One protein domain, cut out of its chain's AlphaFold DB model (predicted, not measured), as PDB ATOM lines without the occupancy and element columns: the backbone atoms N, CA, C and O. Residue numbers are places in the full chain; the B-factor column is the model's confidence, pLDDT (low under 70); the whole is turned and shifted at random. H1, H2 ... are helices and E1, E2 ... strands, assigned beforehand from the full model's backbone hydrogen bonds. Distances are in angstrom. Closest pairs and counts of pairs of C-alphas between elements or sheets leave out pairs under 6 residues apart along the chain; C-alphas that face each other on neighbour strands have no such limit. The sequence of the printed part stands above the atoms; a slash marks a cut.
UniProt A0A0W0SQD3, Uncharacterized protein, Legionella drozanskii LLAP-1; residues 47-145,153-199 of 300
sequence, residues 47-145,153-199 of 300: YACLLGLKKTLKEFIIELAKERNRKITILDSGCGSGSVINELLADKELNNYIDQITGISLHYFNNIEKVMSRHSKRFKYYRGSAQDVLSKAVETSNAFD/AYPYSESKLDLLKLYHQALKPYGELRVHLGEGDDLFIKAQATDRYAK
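This is residues 47 to 145 and 153 to 199 of the 300 residues of an uncharacterized protein of Legionella drozanskii LLAP-1 (UniProt A0A0W0SQD3). A small sheet of three parallel strands, E1, E2 and E3, has helices over both faces, with H3 on one and H6 on the other; H5 runs beside H3, and H7 packs on H6. The long strand E4 passes near E1 without joining the sheet, and of the tail after it residues 192 to 197 stick out. The printed part has 146 residues with seven named helices and four named strands, in the order H1 H2 E1 H3 H4 E2 H5 E3 H6 H7 E4; the class is mixed, helices and strands. It is compact, with a radius of gyration of the C-alphas of 15.1 A and spans of 41 by 34 by 34 A.

H1, residues 47 to 50, is close to but not clearly touching H2, residues 57 to 67; their closest C-alphas, of Ala 48 and Leu 57, are 5.0 A apart. H2 only grazes, with its residues 61 to 66, the sheet of E1, residues 72 to 77, E2, residues 98 to 105, and E3, residues 123 to 127, in that order. E1 and E2 are parallel at 10 degrees, with N 76 and O 102 within hydrogen-bond range at 2.8 A. E2 and E3 are parallel at 15 degrees, with N 103 and O 124 at 2.8 A. H3, residues 83 to 90, lies over E2 at a height over the sheet of 9.8 A and runs along the strands, at 18 degrees to E2 on the local plane. H4, residues 93 to 96, is close to but not clearly touching H2; their closest C-alphas, of Ile 62 and Leu 94, are 7.3 A apart. H5, residues 110 to 118, only grazes the sheet. E1, H3 H4, E2 and E2, H5, E3 are strand-helix-strand units, parallel neighbour strands with helices between, each with a right-handed crossover. H6, residues 130 to 136, is on the opposite face to H3, at a height over the sheet of 9.6 A. H7, residues 160 to 170, touches H6 at a steep tilt of 52 degrees; their closest C-alphas, of Gln 131 and Leu 163, are 6.0 A apart. E4, residues 171 to 183, pairs with no named strand but is near E1. Every O i to N i+4 pair is within hydrogen-bond range in H2, H3, H6 and H7, and 4 of 5 in H5; H1 and H4 are too short for one.

H1 begins at C-alpha 47, (105.482, 123.879, 126.352). H2 and H7 are each 15.3 A long and E2 is 20.4 A. E4 is 26.2 A long, bends by 117 degrees at residue 174 and ends at C-alpha 183, (119.292, 119.466, 126.925).

The C-alphas farthest apart, of Asn 110 and Arg 196, are 45.8 A apart. Residues 146 to 152 are not printed, and C-alphas 145 and 153 are 17.9 A apart across this cut. Of the links that are printed whole, none is long. Mean pLDDT of the printed part is 78.8; residues 181 to 199 are among the 29 under 70.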
ATOM      1  N   TYR A  47     105.042 122.520 126.011       78.44
ATOM      2  CA  TYR A  47     105.482 123.879 126.352       78.44
ATOM      3  C   TYR A  47     105.432 124.137 127.860       78.44
ATOM      4  O   TYR A  47     106.397 124.644 128.424       78.44
ATOM      5  N   ALA A  48     104.329 123.784 128.526       74.88
ATOM      6  CA  ALA A  48     104.201 123.987 129.967       74.88
ATOM      7  C   ALA A  48     105.281 123.229 130.753       74.88
ATOM      8  O   ALA A  48     105.919 123.804 131.637       74.88
ATOM      9  N   CYS A  49     105.523 121.969 130.379       74.69
ATOM     10  CA  CYS A  49     106.565 121.133 130.964       74.69
ATOM     11  C   CYS A  49     107.965 121.714 130.720       74.69
ATOM     12  O   CYS A  49     108.715 121.951 131.666       74.69
ATOM     13  N   LEU A  50     108.291 122.023 129.461       72.31
ATOM     14  CA  LEU A  50     109.598 122.538 129.049       72.31
ATOM     15  C   LEU A  50     109.912 123.889 129.694       72.31
ATOM     16  O   LEU A  50     111.062 124.149 130.029       72.31
ATOM     17  N   LEU A  51     108.902 124.725 129.936       72.56
ATOM     18  CA  LEU A  51     109.029 126.019 130.617       72.56
ATOM     19  C   LEU A  51     108.980 125.923 132.153       72.56
ATOM     20  O   LEU A  51     108.984 126.955 132.831       72.56
ATOM     21  N   GLY A  52     108.912 124.708 132.712       67.31
ATOM     22  CA  GLY A  52     108.877 124.466 134.155       67.31
ATOM     23  C   GLY A  52     107.640 125.046 134.846       67.31
ATOM     24  O   GLY A  52     107.698 125.426 136.020       67.31
ATOM     25  N   LEU A  53     106.522 125.170 134.128       71.50
ATOM     26  CA  LEU A  53     105.281 125.687 134.688       71.50
ATOM     27  C   LEU A  53     104.631 124.621 135.577       71.50
ATOM     28  O   LEU A  53     104.481 123.465 135.196       71.50
ATOM     29  N   LYS A  54     104.170 125.029 136.765       75.56
ATOM     30  CA  LYS A  54     103.375 124.166 137.664       75.56
ATOM     31  C   LYS A  54     101.933 123.946 137.186       75.56
ATOM     32  O   LYS A  54     101.172 123.253 137.850       75.56
ATOM     33  N   LYS A  55     101.548 124.606 136.098       82.44
ATOM     34  CA  LYS A  55     100.201 124.664 135.530       82.44
ATOM     35  C   LYS A  55     100.296 124.565 134.015       82.44
ATOM     36  O   LYS A  55     101.378 124.744 133.455       82.44
ATOM     37  N   THR A  56      99.178 124.300 133.354       89.56
ATOM     38  CA  THR A  56      99.130 124.277 131.890       89.56
ATOM     39  C   THR A  56      99.457 125.655 131.309       89.56
ATOM     40  O   THR A  56      99.254 126.690 131.951       89.56
ATOM     41  N   LEU A  57      99.930 125.693 130.059       89.88
ATOM     42  CA  LEU A  57     100.212 126.956 129.368       89.88
ATOM     43  C   LEU A  57      98.952 127.834 129.276       89.88
ATOM     44  O   LEU A  57      99.025 129.051 129.432       89.88
ATOM     45  N   LYS A  58      97.786 127.203 129.094       94.38
ATOM     46  CA  LYS A  58      96.475 127.854 129.105       94.38
ATOM     47  C   LYS A  58      96.195 128.569 130.428       94.38
ATOM     48  O   LYS A  58      95.891 129.757 130.419       94.38
ATOM     49  N   GLU A  59      96.297 127.863 131.554       93.25
ATOM     50  CA  GLU A  59      96.039 128.442 132.882       93.25
ATOM     51  C   GLU A  59      96.988 129.603 133.174       93.25
ATOM     52  O   GLU A  59      96.557 130.650 133.654       93.25
ATOM     53  N   PHE A  60      98.262 129.448 132.811       89.94
ATOM     54  CA  PHE A  60      99.260 130.503 132.942       89.94
ATOM     55  C   PHE A  60      98.898 131.760 132.137       89.94
ATOM     56  O   PHE A  60      98.943 132.865 132.671       89.94
ATOM     57  N   ILE A  61      98.474 131.606 130.879       95.06
ATOM     58  CA  ILE A  61      98.027 132.726 130.037       95.06
ATOM     59  C   ILE A  61      96.813 133.438 130.647       95.06
ATOM     60  O   ILE A  61      96.764 134.668 130.661       95.06
ATOM     61  N   ILE A  62      95.836 132.678 131.151       96.56
ATOM     62  CA  ILE A  62      94.624 133.232 131.769       96.56
ATOM     63  C   ILE A  62      94.978 134.048 133.014       96.56
ATOM     64  O   ILE A  62      94.471 135.155 133.188       96.56
ATOM     65  N   GLU A  63      95.834 133.514 133.882       92.81
ATOM     66  CA  GLU A  63      96.294 134.229 135.069       92.81
ATOM     67  C   GLU A  63      97.061 135.493 134.707       92.81
ATOM     68  O   GLU A  63      96.723 136.556 135.219       92.81
ATOM     69  N   LEU A  64      98.012 135.409 133.773       87.62
ATOM     70  CA  LEU A  64      98.774 136.571 133.331       87.62
ATOM     71  C   LEU A  64      97.839 137.658 132.780       87.62
ATOM     72  O   LEU A  64      97.957 138.825 133.140       87.62
ATOM     73  N   ALA A  65      96.851 137.291 131.961       93.94
ATOM     74  CA  ALA A  65      95.857 138.236 131.455       93.94
ATOM     75  C   ALA A  65      95.010 138.876 132.572       93.94
ATOM     76  O   ALA A  65      94.745 140.081 132.534       93.94
ATOM     77  N   LYS A  66      94.625 138.103 133.598       93.50
ATOM     78  CA  LYS A  66      93.900 138.609 134.777       93.50
ATOM     79  C   LYS A  66      94.759 139.550 135.620       93.50
ATOM     80  O   LYS A  66      94.293 140.630 135.967       93.50
ATOM     81  N   GLU A  67      96.010 139.188 135.895       84.44
ATOM     82  CA  GLU A  67      96.971 140.026 136.626       84.44
ATOM     83  C   GLU A  67      97.234 141.356 135.913       84.44
ATOM     84  O   GLU A  67      97.412 142.392 136.552       84.44
ATOM     85  N   ARG A  68      97.244 141.344 134.575       83.94
ATOM     86  CA  ARG A  68      97.416 142.546 133.749       83.94
ATOM     87  C   ARG A  68      96.111 143.304 133.499       83.94
ATOM     88  O   ARG A  68      96.166 144.401 132.948       83.94
ATOM     89  N   ASN A  69      94.965 142.739 133.883       92.81
ATOM     90  CA  ASN A  69      93.623 143.256 133.610       92.81
ATOM     91  C   ASN A  69      93.404 143.629 132.127       92.81
ATOM     92  O   ASN A  69      92.838 144.674 131.803       92.81
ATOM     93  N   ARG A  70      93.913 142.799 131.210       92.31
ATOM     94  CA  ARG A  70      93.779 142.990 129.758       92.31
ATOM     95  C   ARG A  70      94.073 141.703 128.997       92.31
ATOM     96  O   ARG A  70      94.715 140.796 129.521       92.31
ATOM     97  N   LYS A  71      93.684 141.664 127.722       96.56
ATOM     98  CA  LYS A  71      94.174 140.635 126.801       96.56
ATOM     99  C   LYS A  71      95.680 140.781 126.593       96.56
ATOM    100  O   LYS A  71      96.184 141.899 126.489       96.56
ATOM    101  N   ILE A  72      96.375 139.654 126.512       95.31
ATOM    102  CA  ILE A  72      97.819 139.607 126.328       95.31
ATOM    103  C   ILE A  72      98.193 139.384 124.868       95.31
ATOM    104  O   ILE A  72      97.488 138.732 124.099       95.31
ATOM    105  N   THR A  73      99.348 139.919 124.509       96.06
ATOM    106  CA  THR A  73      99.998 139.732 123.210       96.06
ATOM    107  C   THR A  73     101.214 138.834 123.381       96.06
ATOM    108  O   THR A  73     102.019 139.057 124.286       96.06
ATOM    109  N   ILE A  74     101.334 137.808 122.539       96.62
ATOM    110  CA  ILE A  74     102.344 136.754 122.694       96.62
ATOM    111  C   ILE A  74     103.292 136.762 121.496       96.62
ATOM    112  O   ILE A  74     102.846 136.876 120.355       96.62
ATOM    113  N   LEU A  75     104.586 136.599 121.753       95.38
ATOM    114  CA  LEU A  75     105.583 136.224 120.756       95.38
ATOM    115  C   LEU A  75     106.007 134.773 120.993       95.38
ATOM    116  O   LEU A  75     106.451 134.444 122.086       95.38
ATOM    117  N   ASP A  76     105.912 133.930 119.973       94.12
ATOM    118  CA  ASP A  76     106.493 132.586 119.954       94.12
ATOM    119  C   ASP A  76     107.732 132.606 119.046       94.12
ATOM    120  O   ASP A  76     107.639 132.606 117.812       94.12
ATOM    121  N   SER A  77     108.899 132.748 119.674       90.69
ATOM    122  CA  SER A  77     110.189 132.958 119.020       90.69
ATOM    123  C   SER A  77     110.852 131.620 118.722       90.69
ATOM    124  O   SER A  77     111.717 131.164 119.461       90.69
ATOM    125  N   GLY A  78     110.416 130.977 117.643       87.94
ATOM    126  CA  GLY A  78     110.716 129.578 117.333       87.94
ATOM    127  C   GLY A  78     109.458 128.726 117.189       87.94
ATOM    128  O   GLY A  78     109.455 127.569 117.594       87.94
ATOM    129  N   CYS A  79     108.392 129.279 116.605       87.44
ATOM    130  CA  CYS A  79     107.054 128.676 116.629       87.44
ATOM    131  C   CYS A  79     106.893 127.392 115.797       87.44
ATOM    132  O   CYS A  79     105.807 126.802 115.765       87.44
ATOM    133  N   GLY A  80     107.932 126.984 115.063       86.44
ATOM    134  CA  GLY A  80     107.905 125.808 114.200       86.44
ATOM    135  C   GLY A  80     106.717 125.834 113.233       86.44
ATOM    136  O   GLY A  80     106.413 126.857 112.614       86.44
ATOM    137  N   SER A  81     105.997 124.715 113.161       84.75
ATOM    138  CA  SER A  81     104.800 124.535 112.328       84.75
ATOM    139  C   SER A  81     103.544 125.275 112.820       84.75
ATOM    140  O   SER A  81     102.486 125.167 112.193       84.75
ATOM    141  N   GLY A  82     103.630 126.008 113.937       89.12
ATOM    142  CA  GLY A  82     102.518 126.766 114.514       89.12
ATOM    143  C   GLY A  82     101.464 125.905 115.215       89.12
ATOM    144  O   GLY A  82     100.343 126.371 115.409       89.12
ATOM    145  N   SER A  83     101.790 124.660 115.584       88.25
ATOM    146  CA  SER A  83     100.848 123.742 116.246       88.25
ATOM    147  C   SER A  83     100.268 124.327 117.540       88.25
ATOM    148  O   SER A  83      99.053 124.497 117.649       88.25
ATOM    149  N   VAL A  84     101.134 124.739 118.475       90.19
ATOM    150  CA  VAL A  84     100.719 125.334 119.759       90.19
ATOM    151  C   VAL A  84      99.939 126.626 119.545       90.19
ATOM    152  O   VAL A  84      98.923 126.854 120.191       90.19
ATOM    153  N   ILE A  85     100.355 127.454 118.586       93.50
ATOM    154  CA  ILE A  85      99.631 128.677 118.225       93.50
ATOM    155  C   ILE A  85      98.208 128.349 117.769       93.50
ATOM    156  O   ILE A  85      97.252 128.991 118.207       93.50
ATOM    157  N   ASN A  86      98.051 127.349 116.902       93.88
ATOM    158  CA  ASN A  86      96.743 126.924 116.430       93.88
ATOM    159  C   ASN A  86      95.881 126.374 117.571       93.88
ATOM    160  O   ASN A  86      94.691 126.669 117.605       93.88
ATOM    161  N   GLU A  87      96.471 125.616 118.495       93.25
ATOM    162  CA  GLU A  87      95.791 125.104 119.686       93.25
ATOM    163  C   GLU A  87      95.280 126.252 120.571       93.25
ATOM    164  O   GLU A  87      94.082 126.339 120.846       93.25
ATOM    165  N   LEU A  88      96.160 127.195 120.929       95.00
ATOM    166  CA  LEU A  88      95.827 128.340 121.781       95.00
ATOM    167  C   LEU A  88      94.765 129.251 121.153       95.00
ATOM    168  O   LEU A  88      93.882 129.746 121.851       95.00
ATOM    169  N   LEU A  89      94.835 129.488 119.840       95.81
ATOM    170  CA  LEU A  89      93.873 130.344 119.138       95.81
ATOM    171  C   LEU A  89      92.559 129.628 118.794       95.81
ATOM    172  O   LEU A  89      91.555 130.300 118.553       95.81
ATOM    173  N   ALA A  90      92.539 128.292 118.759       94.88
ATOM    174  CA  ALA A  90      91.315 127.511 118.573       94.88
ATOM    175  C   ALA A  90      90.497 127.361 119.867       94.88
ATOM    176  O   ALA A  90      89.287 127.129 119.789       94.88
ATOM    177  N   ASP A  91      91.122 127.510 121.039       95.56
ATOM    178  CA  ASP A  91      90.423 127.487 122.321       95.56
ATOM    179  C   ASP A  91      89.535 128.734 122.492       95.56
ATOM    180  O   ASP A  91      90.000 129.875 122.585       95.56
ATOM    181  N   LYS A  92      88.219 128.506 122.568       94.94
ATOM    182  CA  LYS A  92      87.220 129.573 122.707       94.94
ATOM    183  C   LYS A  92      87.367 130.366 124.001       94.94
ATOM    184  O   LYS A  92      87.037 131.549 124.005       94.94
ATOM    185  N   GLU A  93      87.839 129.750 125.080       95.62
ATOM    186  CA  GLU A  93      88.046 130.435 126.356       95.62
ATOM    187  C   GLU A  93      89.167 131.472 126.235       95.62
ATOM    188  O   GLU A  93      89.023 132.613 126.682       95.62
ATOM    189  N   LEU A  94      90.246 131.121 125.530       96.62
ATOM    190  CA  LEU A  94      91.398 131.995 125.312       96.62
ATOM    191  C   LEU A  94      91.095 133.197 124.403       96.62
ATOM    192  O   LEU A  94      91.873 134.151 124.378       96.62
ATOM    193  N   ASN A  95      89.938 133.247 123.734       94.31
ATOM    194  CA  ASN A  95      89.488 134.435 122.994       94.31
ATOM    195  C   ASN A  95      89.332 135.676 123.882       94.31
ATOM    196  O   ASN A  95      89.479 136.806 123.401       94.31
ATOM    197  N   ASN A  96      89.050 135.475 125.169       95.94
ATOM    198  CA  ASN A  96      88.898 136.556 126.138       95.94
ATOM    199  C   ASN A  96      90.228 137.017 126.739       95.94
ATOM    200  O   ASN A  96      90.260 138.081 127.348       95.94
ATOM    201  N   TYR A  97      91.309 136.259 126.539       97.75
ATOM    202  CA  TYR A  97      92.586 136.471 127.224       97.75
ATOM    203  C   TYR A  97      93.753 136.733 126.272       97.75
ATOM    204  O   TYR A  97      94.690 137.420 126.655       97.75
ATOM    205  N   ILE A  98      93.699 136.253 125.029       97.75
ATOM    206  CA  ILE A  98      94.733 136.485 124.015       97.75
ATOM    207  C   ILE A  98      94.220 137.505 123.003       97.75
ATOM    208  O   ILE A  98      93.165 137.313 122.394       97.75
ATOM    209  N   ASP A  99      94.976 138.573 122.792       96.81
ATOM    210  CA  ASP A  99      94.702 139.555 121.747       96.81
ATOM    211  C   ASP A  99      95.239 139.045 120.404       96.81
ATOM    212  O   ASP A  99      94.476 138.677 119.506       96.81
ATOM    213  N   GLN A 100      96.562 138.887 120.334       96.31
ATOM    214  CA  GLN A 100      97.290 138.458 119.148       96.31
ATOM    215  C   GLN A 100      98.482 137.571 119.534       96.31
ATOM    216  O   GLN A 100      99.127 137.792 120.561       96.31
ATOM    217  N   ILE A 101      98.811 136.607 118.676       96.94
ATOM    218  CA  ILE A 101     100.063 135.850 118.721       96.94
ATOM    219  C   ILE A 101     100.896 136.209 117.489       96.94
ATOM    220  O   ILE A 101     100.383 136.308 116.373       96.94
ATOM    221  N   THR A 102     102.190 136.419 117.690       95.00
ATOM    222  CA  THR A 102     103.175 136.566 116.622       95.00
ATOM    223  C   THR A 102     104.120 135.376 116.669       95.00
ATOM    224  O   THR A 102     104.677 135.090 117.720       95.00
ATOM    225  N   GLY A 103     104.287 134.673 115.555       93.62
ATOM    226  CA  GLY A 103     105.225 133.562 115.425       93.62
ATOM    227  C   GLY A 103     106.435 133.973 114.600       93.62
ATOM    228  O   GLY A 103     106.279 134.581 113.539       93.62
ATOM    229  N   ILE A 104     107.631 133.629 115.071       91.25
ATOM    230  CA  ILE A 104     108.872 133.750 114.300       91.25
ATOM    231  C   ILE A 104     109.448 132.355 114.100       91.25
ATOM    232  O   ILE A 104     109.508 131.561 115.037       91.25
ATOM    233  N   SER A 105     109.895 132.056 112.885       87.75
ATOM    234  CA  SER A 105     110.653 130.841 112.598       87.75
ATOM    235  C   SER A 105     111.635 131.081 111.458       87.75
ATOM    236  O   SER A 105     111.304 131.733 110.466       87.75
ATOM    237  N   LEU A 106     112.832 130.497 111.568       81.38
ATOM    238  CA  LEU A 106     113.814 130.461 110.478       81.38
ATOM    239  C   LEU A 106     113.253 129.733 109.249       81.38
ATOM    240  O   LEU A 106     113.491 130.127 108.103       81.38
ATOM    241  N   HIS A 107     112.486 128.673 109.501       76.12
ATOM    242  CA  HIS A 107     111.932 127.797 108.481       76.12
ATOM    243  C   HIS A 107     110.457 128.079 108.236       76.12
ATOM    244  O   HIS A 107     109.710 128.436 109.156       76.12
ATOM    245  N   TYR A 108     110.058 127.882 106.983       75.88
ATOM    246  CA  TYR A 108     108.667 127.911 106.565       75.88
ATOM    247  C   TYR A 108     108.105 126.495 106.592       75.88
ATOM    248  O   TYR A 108     108.712 125.588 106.032       75.88
ATOM    249  N   PHE A 109     106.948 126.312 107.219       76.75
ATOM    250  CA  PHE A 109     106.295 125.011 107.318       76.75
ATOM    251  C   PHE A 109     104.924 125.082 106.658       76.75
ATOM    252  O   PHE A 109     104.168 126.006 106.939       76.75
ATOM    253  N   ASN A 110     104.556 124.081 105.855       75.75
ATOM    254  CA  ASN A 110     103.286 124.068 105.106       75.75
ATOM    255  C   ASN A 110     102.044 124.255 105.995       75.75
ATOM    256  O   ASN A 110     101.025 124.791 105.564       75.75
ATOM    257  N   ASN A 111     102.110 123.833 107.261       81.94
ATOM    258  CA  ASN A 111     101.005 124.021 108.196       81.94
ATOM    259  C   ASN A 111     100.783 125.497 108.577       81.94
ATOM    260  O   ASN A 111      99.660 125.871 108.911       81.94
ATOM    261  N   ILE A 112     101.807 126.352 108.484       86.56
ATOM    262  CA  ILE A 112     101.721 127.752 108.910       86.56
ATOM    263  C   ILE A 112     100.696 128.535 108.083       86.56
ATOM    264  O   ILE A 112      99.956 129.336 108.645       86.56
ATOM    265  N   GLU A 113     100.555 128.233 106.788       85.62
ATOM    266  CA  GLU A 113      99.543 128.834 105.905       85.62
ATOM    267  C   GLU A 113      98.121 128.555 106.385       85.62
ATOM    268  O   GLU A 113      97.250 129.429 106.370       85.62
ATOM    269  N   LYS A 114      97.876 127.331 106.865       89.19
ATOM    270  CA  LYS A 114      96.579 126.936 107.426       89.19
ATOM    271  C   LYS A 114      96.301 127.676 108.730       89.19
ATOM    272  O   LYS A 114      95.180 128.129 108.942       89.19
ATOM    273  N   VAL A 115      97.310 127.846 109.585       92.06
ATOM    274  CA  VAL A 115      97.167 128.615 110.832       92.06
ATOM    275  C   VAL A 115      96.915 130.095 110.526       92.06
ATOM    276  O   VAL A 115      95.994 130.684 111.088       92.06
ATOM    277  N   MET A 116      97.670 130.683 109.592       92.56
ATOM    278  CA  MET A 116      97.508 132.073 109.150       92.56
ATOM    279  C   MET A 116      96.142 132.325 108.516       92.56
ATOM    280  O   MET A 116      95.505 133.321 108.834       92.56
ATOM    281  N   SER A 117      95.659 131.431 107.654       92.81
ATOM    282  CA  SER A 117      94.333 131.580 107.039       92.81
ATOM    283  C   SER A 117      93.207 131.426 108.065       92.81
ATOM    284  O   SER A 117      92.293 132.251 108.098       92.81
ATOM    285  N   ARG A 118      93.294 130.425 108.952       95.12
ATOM    286  CA  ARG A 118      92.291 130.164 109.995       95.12
ATOM    287  C   ARG A 118      92.206 131.280 111.035       95.12
ATOM    288  O   ARG A 118      91.111 131.603 111.487       95.12
ATOM    289  N   HIS A 119      93.344 131.871 111.402       95.56
ATOM    290  CA  HIS A 119      93.457 132.851 112.488       95.56
ATOM    291  C   HIS A 119      93.977 134.213 112.012       95.56
ATOM    292  O   HIS A 119      94.640 134.925 112.763       95.56
ATOM    293  N   SER A 120      93.652 134.610 110.780       91.69
ATOM    294  CA  SER A 120      94.233 135.768 110.068       91.69
ATOM    295  C   SER A 120      94.188 137.109 110.804       91.69
ATOM    296  O   SER A 120      95.049 137.958 110.593       91.69
ATOM    297  N   LYS A 121      93.209 137.314 111.692       93.69
ATOM    298  CA  LYS A 121      93.090 138.542 112.497       93.69
ATOM    299  C   LYS A 121      93.926 138.531 113.778       93.69
ATOM    300  O   LYS A 121      94.129 139.583 114.369       93.69
ATOM    301  N   ARG A 122      94.347 137.353 114.241       95.44
ATOM    302  CA  ARG A 122      94.966 137.140 115.561       95.44
ATOM    303  C   ARG A 122      96.335 136.477 115.490       95.44
ATOM    304  O   ARG A 122      96.999 136.384 116.517       95.44
ATOM    305  N   PHE A 123      96.766 136.042 114.311       95.94
ATOM    306  CA  PHE A 123      98.074 135.452 114.094       95.94
ATOM    307  C   PHE A 123      98.857 136.219 113.028       95.94
ATOM    308  O   PHE A 123      98.388 136.386 111.903       95.94
ATOM    309  N   LYS A 124     100.067 136.656 113.386       93.19
ATOM    310  CA  LYS A 124     101.070 137.172 112.445       93.19
ATOM    311  C   LYS A 124     102.264 136.230 112.428       93.19
ATOM    312  O   LYS A 124     102.700 135.775 113.481       93.19
ATOM    313  N   TYR A 125     102.813 135.973 111.252       92.12
ATOM    314  CA  TYR A 125     103.974 135.109 111.091       92.12
ATOM    315  C   TYR A 125     105.087 135.845 110.354       92.12
ATOM    316  O   TYR A 125     104.837 136.491 109.336       92.12
ATOM    317  N   TYR A 126     106.311 135.703 110.856       90.31
ATOM    318  CA  TYR A 126     107.513 136.224 110.225       90.31
ATOM    319  C   TYR A 126     108.515 135.098 109.992       90.31
ATOM    320  O   TYR A 126     108.925 134.396 110.919       90.31
ATOM    321  N   ARG A 127     108.941 134.960 108.736       87.69
ATOM    322  CA  ARG A 127     110.027 134.061 108.352       87.69
ATOM    323  C   ARG A 127     111.361 134.789 108.497       87.69
ATOM    324  O   ARG A 127     111.576 135.798 107.830       87.69
ATOM    325  N   GLY A 128     112.255 134.263 109.325       84.75
ATOM    326  CA  GLY A 128     113.582 134.834 109.555       84.75
ATOM    327  C   GLY A 128     114.123 134.535 110.948       84.75
ATOM    328  O   GLY A 128     113.479 133.854 111.745       84.75
ATOM    329  N   SER A 129     115.324 135.040 111.236       85.38
ATOM    330  CA  SER A 129     115.876 134.982 112.591       85.38
ATOM    331  C   SER A 129     115.113 135.941 113.511       85.38
ATOM    332  O   SER A 129     114.617 136.980 113.066       85.38
ATOM    333  N   ALA A 130     115.020 135.621 114.804       86.88
ATOM    334  CA  ALA A 130     114.403 136.533 115.768       86.88
ATOM    335  C   ALA A 130     115.146 137.875 115.826       86.88
ATOM    336  O   ALA A 130     114.515 138.918 115.949       86.88
ATOM    337  N   GLN A 131     116.468 137.859 115.654       85.75
ATOM    338  CA  GLN A 131     117.308 139.047 115.597       85.75
ATOM    339  C   GLN A 131     116.917 139.941 114.419       85.75
ATOM    340  O   GLN A 131     116.691 141.134 114.606       85.75
ATOM    341  N   ASP A 132     116.772 139.378 113.218       83.81
ATOM    342  CA  ASP A 132     116.392 140.140 112.026       83.81
ATOM    343  C   ASP A 132     114.978 140.705 112.131       83.81
ATOM    344  O   ASP A 132     114.732 141.839 111.730       83.81
ATOM    345  N   VAL A 133     114.036 139.915 112.649       85.56
ATOM    346  CA  VAL A 133     112.633 140.329 112.748       85.56
ATOM    347  C   VAL A 133     112.462 141.408 113.819       85.56
ATOM    348  O   VAL A 133     111.821 142.425 113.557       85.56
ATOM    349  N   LEU A 134     113.061 141.228 114.999       87.00
ATOM    350  CA  LEU A 134     112.939 142.179 116.108       87.00
ATOM    351  C   LEU A 134     113.763 143.455 115.884       87.00
ATOM    352  O   LEU A 134     113.336 144.526 116.296       87.00
ATOM    353  N   SER A 135     114.909 143.381 115.196       80.94
ATOM    354  CA  SER A 135     115.722 144.574 114.896       80.94
ATOM    355  C   SER A 135     115.085 145.500 113.858       80.94
ATOM    356  O   SER A 135     115.304 146.710 113.897       80.94
ATOM    357  N   LYS A 136     114.292 144.955 112.930       72.75
ATOM    358  CA  LYS A 136     113.665 145.727 111.842       72.75
ATOM    359  C   LYS A 136     112.353 146.385 112.245       72.75
ATOM    360  O   LYS A 136     111.897 147.300 111.563       72.75
ATOM    361  N   ALA A 137     111.729 145.939 113.327       58.56
ATOM    362  CA  ALA A 137     110.401 146.391 113.683       58.56
ATOM    363  C   ALA A 137     110.447 147.423 114.812       58.56
ATOM    364  O   ALA A 137     110.394 147.078 115.991       58.56
ATOM    365  N   VAL A 138     110.418 148.707 114.445       49.62
ATOM    366  CA  VAL A 138     110.062 149.810 115.363       49.62
ATOM    367  C   VAL A 138     108.723 149.513 116.064       49.62
ATOM    368  O   VAL A 138     108.546 149.818 117.240       49.62
ATOM    369  N   GLU A 139     107.819 148.816 115.369       58.47
ATOM    370  CA  GLU A 139     106.522 148.347 115.872       58.47
ATOM    371  C   GLU A 139     106.604 147.221 116.914       58.47
ATOM    372  O   GLU A 139     105.607 146.940 117.573       58.47
ATOM    373  N   THR A 140     107.757 146.556 117.078       62.72
ATOM    374  CA  THR A 140     107.896 145.485 118.079       62.72
ATOM    375  C   THR A 140     108.273 145.995 119.458       62.72
ATOM    376  O   THR A 140     108.127 145.241 120.418       62.72
ATOM    377  N   SER A 141     108.697 147.259 119.614       70.38
ATOM    378  CA  SER A 141     109.028 147.770 120.944       70.38
ATOM    379  C   SER A 141     107.781 147.872 121.820       70.38
ATOM    380  O   SER A 141     106.819 148.552 121.474       70.38
ATOM    381  N   ASN A 142     107.813 147.247 123.000       76.06
ATOM    382  CA  ASN A 142     106.651 147.126 123.891       76.06
ATOM    383  C   ASN A 142     105.425 146.507 123.208       76.06
ATOM    384  O   ASN A 142     104.287 146.881 123.503       76.06
ATOM    385  N   ALA A 143     105.644 145.573 122.291       86.62
ATOM    386  CA  ALA A 143     104.561 144.915 121.584       86.62
ATOM    387  C   ALA A 143     104.015 143.707 122.340       86.62
ATOM    388  O   ALA A 143     102.842 143.398 122.153       86.62
ATOM    389  N   PHE A 144     104.808 143.064 123.205       91.19
ATOM    390  CA  PHE A 144     104.467 141.753 123.769       91.19
ATOM    391  C   PHE A 144     104.344 141.754 125.291       91.19
ATOM    392  O   PHE A 144     105.161 142.324 126.006       91.19
ATOM    393  N   ASP A 145     103.320 141.081 125.799       87.88
ATOM    394  CA  ASP A 145     103.151 140.786 127.224       87.88
ATOM    395  C   ASP A 145     103.914 139.516 127.627       87.88
ATOM    396  O   ASP A 145     104.370 139.402 128.762       87.88
ATOM    397  N   ALA A 153     114.731 130.793 119.251       79.38
ATOM    398  CA  ALA A 153     115.888 131.524 118.740       79.38
ATOM    399  C   ALA A 153     117.052 131.636 119.745       79.38
ATOM    400  O   ALA A 153     118.205 131.735 119.322       79.38
ATOM    401  N   TYR A 154     116.792 131.618 121.057       76.56
ATOM    402  CA  TYR A 154     117.819 131.877 122.068       76.56
ATOM    403  C   TYR A 154     118.907 130.800 122.173       76.56
ATOM    404  O   TYR A 154     120.087 131.168 122.127       76.56
ATOM    405  N   PRO A 155     118.584 129.493 122.249       67.38
ATOM    406  CA  PRO A 155     119.598 128.435 122.261       67.38
ATOM    407  C   PRO A 155     120.531 128.481 121.043       67.38
ATOM    408  O   PRO A 155     121.738 128.275 121.180       67.38
ATOM    409  N   TYR A 156     119.985 128.822 119.872       70.12
ATOM    410  CA  TYR A 156     120.703 128.831 118.594       70.12
ATOM    411  C   TYR A 156     121.294 130.199 118.219       70.12
ATOM    412  O   TYR A 156     121.884 130.340 117.149       70.12
ATOM    413  N   SER A 157     121.152 131.215 119.077       68.69
ATOM    414  CA  SER A 157     121.717 132.542 118.831       68.69
ATOM    415  C   SER A 157     123.234 132.549 119.028       68.69
ATOM    416  O   SER A 157     123.731 132.164 120.096       68.69
ATOM    417  N   GLU A 158     123.952 133.074 118.029       65.75
ATOM    418  CA  GLU A 158     125.387 133.380 118.116       65.75
ATOM    419  C   GLU A 158     125.659 134.477 119.159       65.75
ATOM    420  O   GLU A 158     126.568 134.342 119.975       65.75
ATOM    421  N   SER A 159     124.816 135.519 119.211       71.25
ATOM    422  CA  SER A 159     124.867 136.569 120.239       71.25
ATOM    423  C   SER A 159     123.650 136.494 121.162       71.25
ATOM    424  O   SER A 159     122.587 137.076 120.914       71.25
ATOM    425  N   LYS A 160     123.783 135.735 122.254       69.81
ATOM    426  CA  LYS A 160     122.722 135.560 123.266       69.81
ATOM    427  C   LYS A 160     122.331 136.883 123.922       69.81
ATOM    428  O   LYS A 160     121.149 137.153 124.118       69.81
ATOM    429  N   LEU A 161     123.320 137.725 124.222       66.50
ATOM    430  CA  LEU A 161     123.100 139.008 124.882       66.50
ATOM    431  C   LEU A 161     122.316 139.981 123.997       66.50
ATOM    432  O   LEU A 161     121.407 140.647 124.486       66.50
ATOM    433  N   ASP A 162     122.638 140.065 122.706       72.06
ATOM    434  CA  ASP A 162     121.937 140.993 121.817       72.06
ATOM    435  C   ASP A 162     120.501 140.543 121.559       72.06
ATOM    436  O   ASP A 162     119.590 141.368 121.558       72.06
ATOM    437  N   LEU A 163     120.260 139.231 121.465       76.31
ATOM    438  CA  LEU A 163     118.898 138.712 121.410       76.31
ATOM    439  C   LEU A 163     118.114 138.998 122.705       76.31
ATOM    440  O   LEU A 163     116.949 139.382 122.630       76.31
ATOM    441  N   LEU A 164     118.739 138.901 123.887       77.69
ATOM    442  CA  LEU A 164     118.092 139.302 125.146       77.69
ATOM    443  C   LEU A 164     117.745 140.790 125.182       77.69
ATOM    444  O   LEU A 164     116.677 141.142 125.676       77.69
ATOM    445  N   LYS A 165     118.609 141.664 124.648       74.50
ATOM    446  CA  LYS A 165     118.298 143.097 124.514       74.50
ATOM    447  C   LYS A 165     117.082 143.308 123.617       74.50
ATOM    448  O   LYS A 165     116.198 144.078 123.978       74.50
ATOM    449  N   LEU A 166     117.012 142.603 122.489       82.25
ATOM    450  CA  LEU A 166     115.868 142.682 121.578       82.25
ATOM    451  C   LEU A 166     114.581 142.179 122.244       82.25
ATOM    452  O   LEU A 166     113.556 142.850 122.163       82.25
ATOM    453  N   TYR A 167     114.626 141.059 122.973       83.19
ATOM    454  CA  TYR A 167     113.476 140.594 123.753       83.19
ATOM    455  C   TYR A 167     113.053 141.596 124.825       83.19
ATOM    456  O   TYR A 167     111.865 141.883 124.952       83.19
ATOM    457  N   HIS A 168     114.001 142.177 125.563       78.19
ATOM    458  CA  HIS A 168     113.704 143.202 126.565       78.19
ATOM    459  C   HIS A 168     113.034 144.433 125.951       78.19
ATOM    460  O   HIS A 168     112.036 144.914 126.481       78.19
ATOM    461  N   GLN A 169     113.539 144.909 124.813       79.56
ATOM    462  CA  GLN A 169     112.951 146.031 124.083       79.56
ATOM    463  C   GLN A 169     111.547 145.714 123.561       79.56
ATOM    464  O   GLN A 169     110.701 146.614 123.500       79.56
ATOM    465  N   ALA A 170     111.306 144.457 123.183       85.56
ATOM    466  CA  ALA A 170     110.040 144.009 122.628       85.56
ATOM    467  C   ALA A 170     108.951 143.778 123.693       85.56
ATOM    468  O   ALA A 170     107.756 143.909 123.409       85.56
ATOM    469  N   LEU A 171     109.346 143.479 124.932       81.69
ATOM    470  CA  LEU A 171     108.422 143.324 126.050       81.69
ATOM    471  C   LEU A 171     107.807 144.658 126.477       81.69
ATOM    472  O   LEU A 171     108.468 145.687 126.602       81.69
ATOM    473  N   LYS A 172     106.507 144.623 126.764       82.38
ATOM    474  CA  LYS A 172     105.802 145.675 127.496       82.38
ATOM    475  C   LYS A 172     106.363 145.783 128.918       82.38
ATOM    476  O   LYS A 172     106.943 144.822 129.427       82.38
ATOM    477  N   PRO A 173     106.141 146.912 129.615       73.69
ATOM    478  CA  PRO A 173     106.382 146.977 131.052       73.69
ATOM    479  C   PRO A 173     105.695 145.810 131.774       73.69
ATOM    480  O   PRO A 173     104.516 145.548 131.530       73.69
ATOM    481  N   TYR A 174     106.439 145.124 132.643       73.44
ATOM    482  CA  TYR A 174     106.022 143.896 133.334       73.44
ATOM    483  C   TYR A 174     105.760 142.695 132.412       73.44
ATOM    484  O   TYR A 174     105.112 141.729 132.812       73.44
ATOM    485  N   GLY A 175     106.258 142.739 131.181       74.38
ATOM    486  CA  GLY A 175     106.235 141.604 130.280       74.38
ATOM    487  C   GLY A 175     107.118 140.461 130.781       74.38
ATOM    488  O   GLY A 175     108.022 140.643 131.608       74.38
ATOM    489  N   GLU A 176     106.841 139.268 130.279       80.38
ATOM    490  CA  GLU A 176     107.490 138.047 130.724       80.38
ATOM    491  C   GLU A 176     108.160 137.310 129.570       80.38
ATOM    492  O   GLU A 176     107.558 137.087 128.526       80.38
ATOM    493  N   LEU A 177     109.418 136.922 129.766       83.31
ATOM    494  CA  LEU A 177     110.184 136.100 128.840       83.31
ATOM    495  C   LEU A 177     110.392 134.716 129.458       83.31
ATOM    496  O   LEU A 177     110.965 134.582 130.543       83.31
ATOM    497  N   ARG A 178     109.929 133.687 128.752       81.62
ATOM    498  CA  ARG A 178     110.053 132.275 129.110       81.62
ATOM    499  C   ARG A 178     110.908 131.574 128.061       81.62
ATOM    500  O   ARG A 178     110.493 131.461 126.913       81.62
ATOM    501  N   VAL A 179     112.087 131.109 128.460       76.31
ATOM    502  CA  VAL A 179     113.056 130.453 127.577       76.31
ATOM    503  C   VAL A 179     113.279 129.017 128.034       76.31
ATOM    504  O   VAL A 179     113.485 128.766 129.217       76.31
ATOM    505  N   HIS A 180     113.302 128.077 127.101       73.75
ATOM    506  CA  HIS A 180     113.779 126.725 127.341       73.75
ATOM    507  C   HIS A 180     115.057 126.477 126.533       73.75
ATOM    508  O   HIS A 180     115.070 126.631 125.309       73.75
ATOM    509  N   LEU A 181     116.136 126.108 127.229       64.31
ATOM    510  CA  LEU A 181     117.499 126.133 126.693       64.31
ATOM    511  C   LEU A 181     117.932 124.879 125.926       64.31
ATOM    512  O   LEU A 181     118.997 124.913 125.314       64.31
ATOM    513  N   GLY A 182     117.139 123.804 125.916       60.34
ATOM    514  CA  GLY A 182     117.609 122.515 125.398       60.34
ATOM    515  C   GLY A 182     117.936 121.496 126.484       60.34
ATOM    516  O   GLY A 182     117.572 121.655 127.652       60.34
ATOM    517  N   GLU A 183     118.630 120.443 126.058       47.50
ATOM    518  CA  GLU A 183     119.292 119.466 126.925       47.50
ATOM    519  C   GLU A 183     120.630 120.062 127.415       47.50
ATOM    520  O   GLU A 183     121.466 120.461 126.603       47.50
ATOM    521  N   GLY A 184     120.814 120.189 128.736       41.47
ATOM    522  CA  GLY A 184     121.958 120.858 129.386       41.47
ATOM    523  C   GLY A 184     121.604 121.376 130.790       41.47
ATOM    524  O   GLY A 184     120.450 121.274 131.168       41.47
ATOM    525  N   ASP A 185     122.559 121.907 131.568       34.09
ATOM    526  CA  ASP A 185     122.391 122.329 132.982       34.09
ATOM    527  C   ASP A 185     121.414 123.507 133.235       34.09
ATOM    528  O   ASP A 185     121.227 124.390 132.395       34.09
ATOM    529  N   ASP A 186     120.835 123.537 134.448       34.75
ATOM    530  CA  ASP A 186     119.842 124.520 134.922       34.75
ATOM    531  C   ASP A 186     120.435 125.932 135.004       34.75
ATOM    532  O   ASP A 186     121.211 126.252 135.910       34.75
ATOM    533  N   LEU A 187     119.997 126.826 134.113       35.72
ATOM    534  CA  LEU A 187     120.270 128.257 134.216       35.72
ATOM    535  C   LEU A 187     118.978 129.021 134.512       35.72
ATOM    536  O   LEU A 187     118.250 129.411 133.606       35.72
ATOM    537  N   PHE A 188     118.729 129.302 135.789       34.38
ATOM    538  CA  PHE A 188     117.668 130.214 136.212       34.38
ATOM    539  C   PHE A 188     118.201 131.653 136.239       34.38
ATOM    540  O   PHE A 188     118.919 132.059 137.157       34.38
ATOM    541  N   ILE A 189     117.845 132.458 135.237       36.84
ATOM    542  CA  ILE A 189     118.148 133.896 135.243       36.84
ATOM    543  C   ILE A 189     116.884 134.663 135.608       36.84
ATOM    544  O   ILE A 189     116.094 134.988 134.732       36.84
ATOM    545  N   LYS A 190     116.704 135.008 136.886       35.12
ATOM    546  CA  LYS A 190     115.686 135.988 137.279       35.12
ATOM    547  C   LYS A 190     116.269 137.391 137.117       35.12
ATOM    548  O   LYS A 190     116.890 137.926 138.031       35.12
ATOM    549  N   ALA A 191     116.088 137.980 135.941       37.69
ATOM    550  CA  ALA A 191     116.418 139.383 135.728       37.69
ATOM    551  C   ALA A 191     115.346 140.256 136.399       37.69
ATOM    552  O   ALA A 191     114.160 140.052 136.166       37.69
ATOM    553  N   GLN A 192     115.754 141.209 137.235       35.38
ATOM    554  CA  GLN A 192     114.882 142.262 137.750       35.38
ATOM    555  C   GLN A 192     115.574 143.590 137.455       35.38
ATOM    556  O   GLN A 192     116.716 143.798 137.859       35.38
ATOM    557  N   ALA A 193     114.913 144.475 136.708       33.91
ATOM    558  CA  ALA A 193     115.462 145.796 136.431       33.91
ATOM    559  C   ALA A 193     115.529 146.590 137.749       33.91
ATOM    560  O   ALA A 193     114.503 146.809 138.389       33.91
ATOM    561  N   THR A 194     116.734 146.970 138.183       33.75
ATOM    562  CA  THR A 194     116.954 147.711 139.442       33.75
ATOM    563  C   THR A 194     117.031 149.225 139.254       33.75
ATOM    564  O   THR A 194     117.229 149.947 140.228       33.75
ATOM    565  N   ASP A 195     116.899 149.720 138.024       33.31
ATOM    566  CA  ASP A 195     116.845 151.152 137.746       33.31
ATOM    567  C   ASP A 195     115.391 151.647 137.805       33.31
ATOM    568  O   ASP A 195     114.495 151.027 137.232       33.31
ATOM    569  N   ARG A 196     115.158 152.783 138.477       30.17
ATOM    570  CA  ARG A 196     113.837 153.432 138.584       30.17
ATOM    571  C   ARG A 196     113.277 153.853 137.219       30.17
ATOM    572  O   ARG A 196     112.080 154.112 137.129       30.17
ATOM    573  N   TYR A 197     114.120 153.908 136.185       32.69
ATOM    574  CA  TYR A 197     113.748 154.282 134.817       32.69
ATOM    575  C   TYR A 197     113.731 153.110 133.823       32.69
ATOM    576  O   TYR A 197     113.253 153.270 132.699       32.69
ATOM    577  N   ALA A 198     114.215 151.925 134.209       38.88
ATOM    578  CA  ALA A 198     114.213 150.753 133.338       38.88
ATOM    579  C   ALA A 198     112.878 150.005 133.430       38.88
ATOM    580  O   ALA A 198     112.327 149.803 134.511       38.88
ATOM    581  N   LYS A 199     112.360 149.550 132.284       41.47
ATOM    582  CA  LYS A 199     111.143 148.730 132.241       41.47
ATOM    583  C   LYS A 199     111.410 147.391 132.941       41.47
ATOM    584  O   LYS A 199     112.268 146.641 132.461       41.47
TER     585      LYS A 199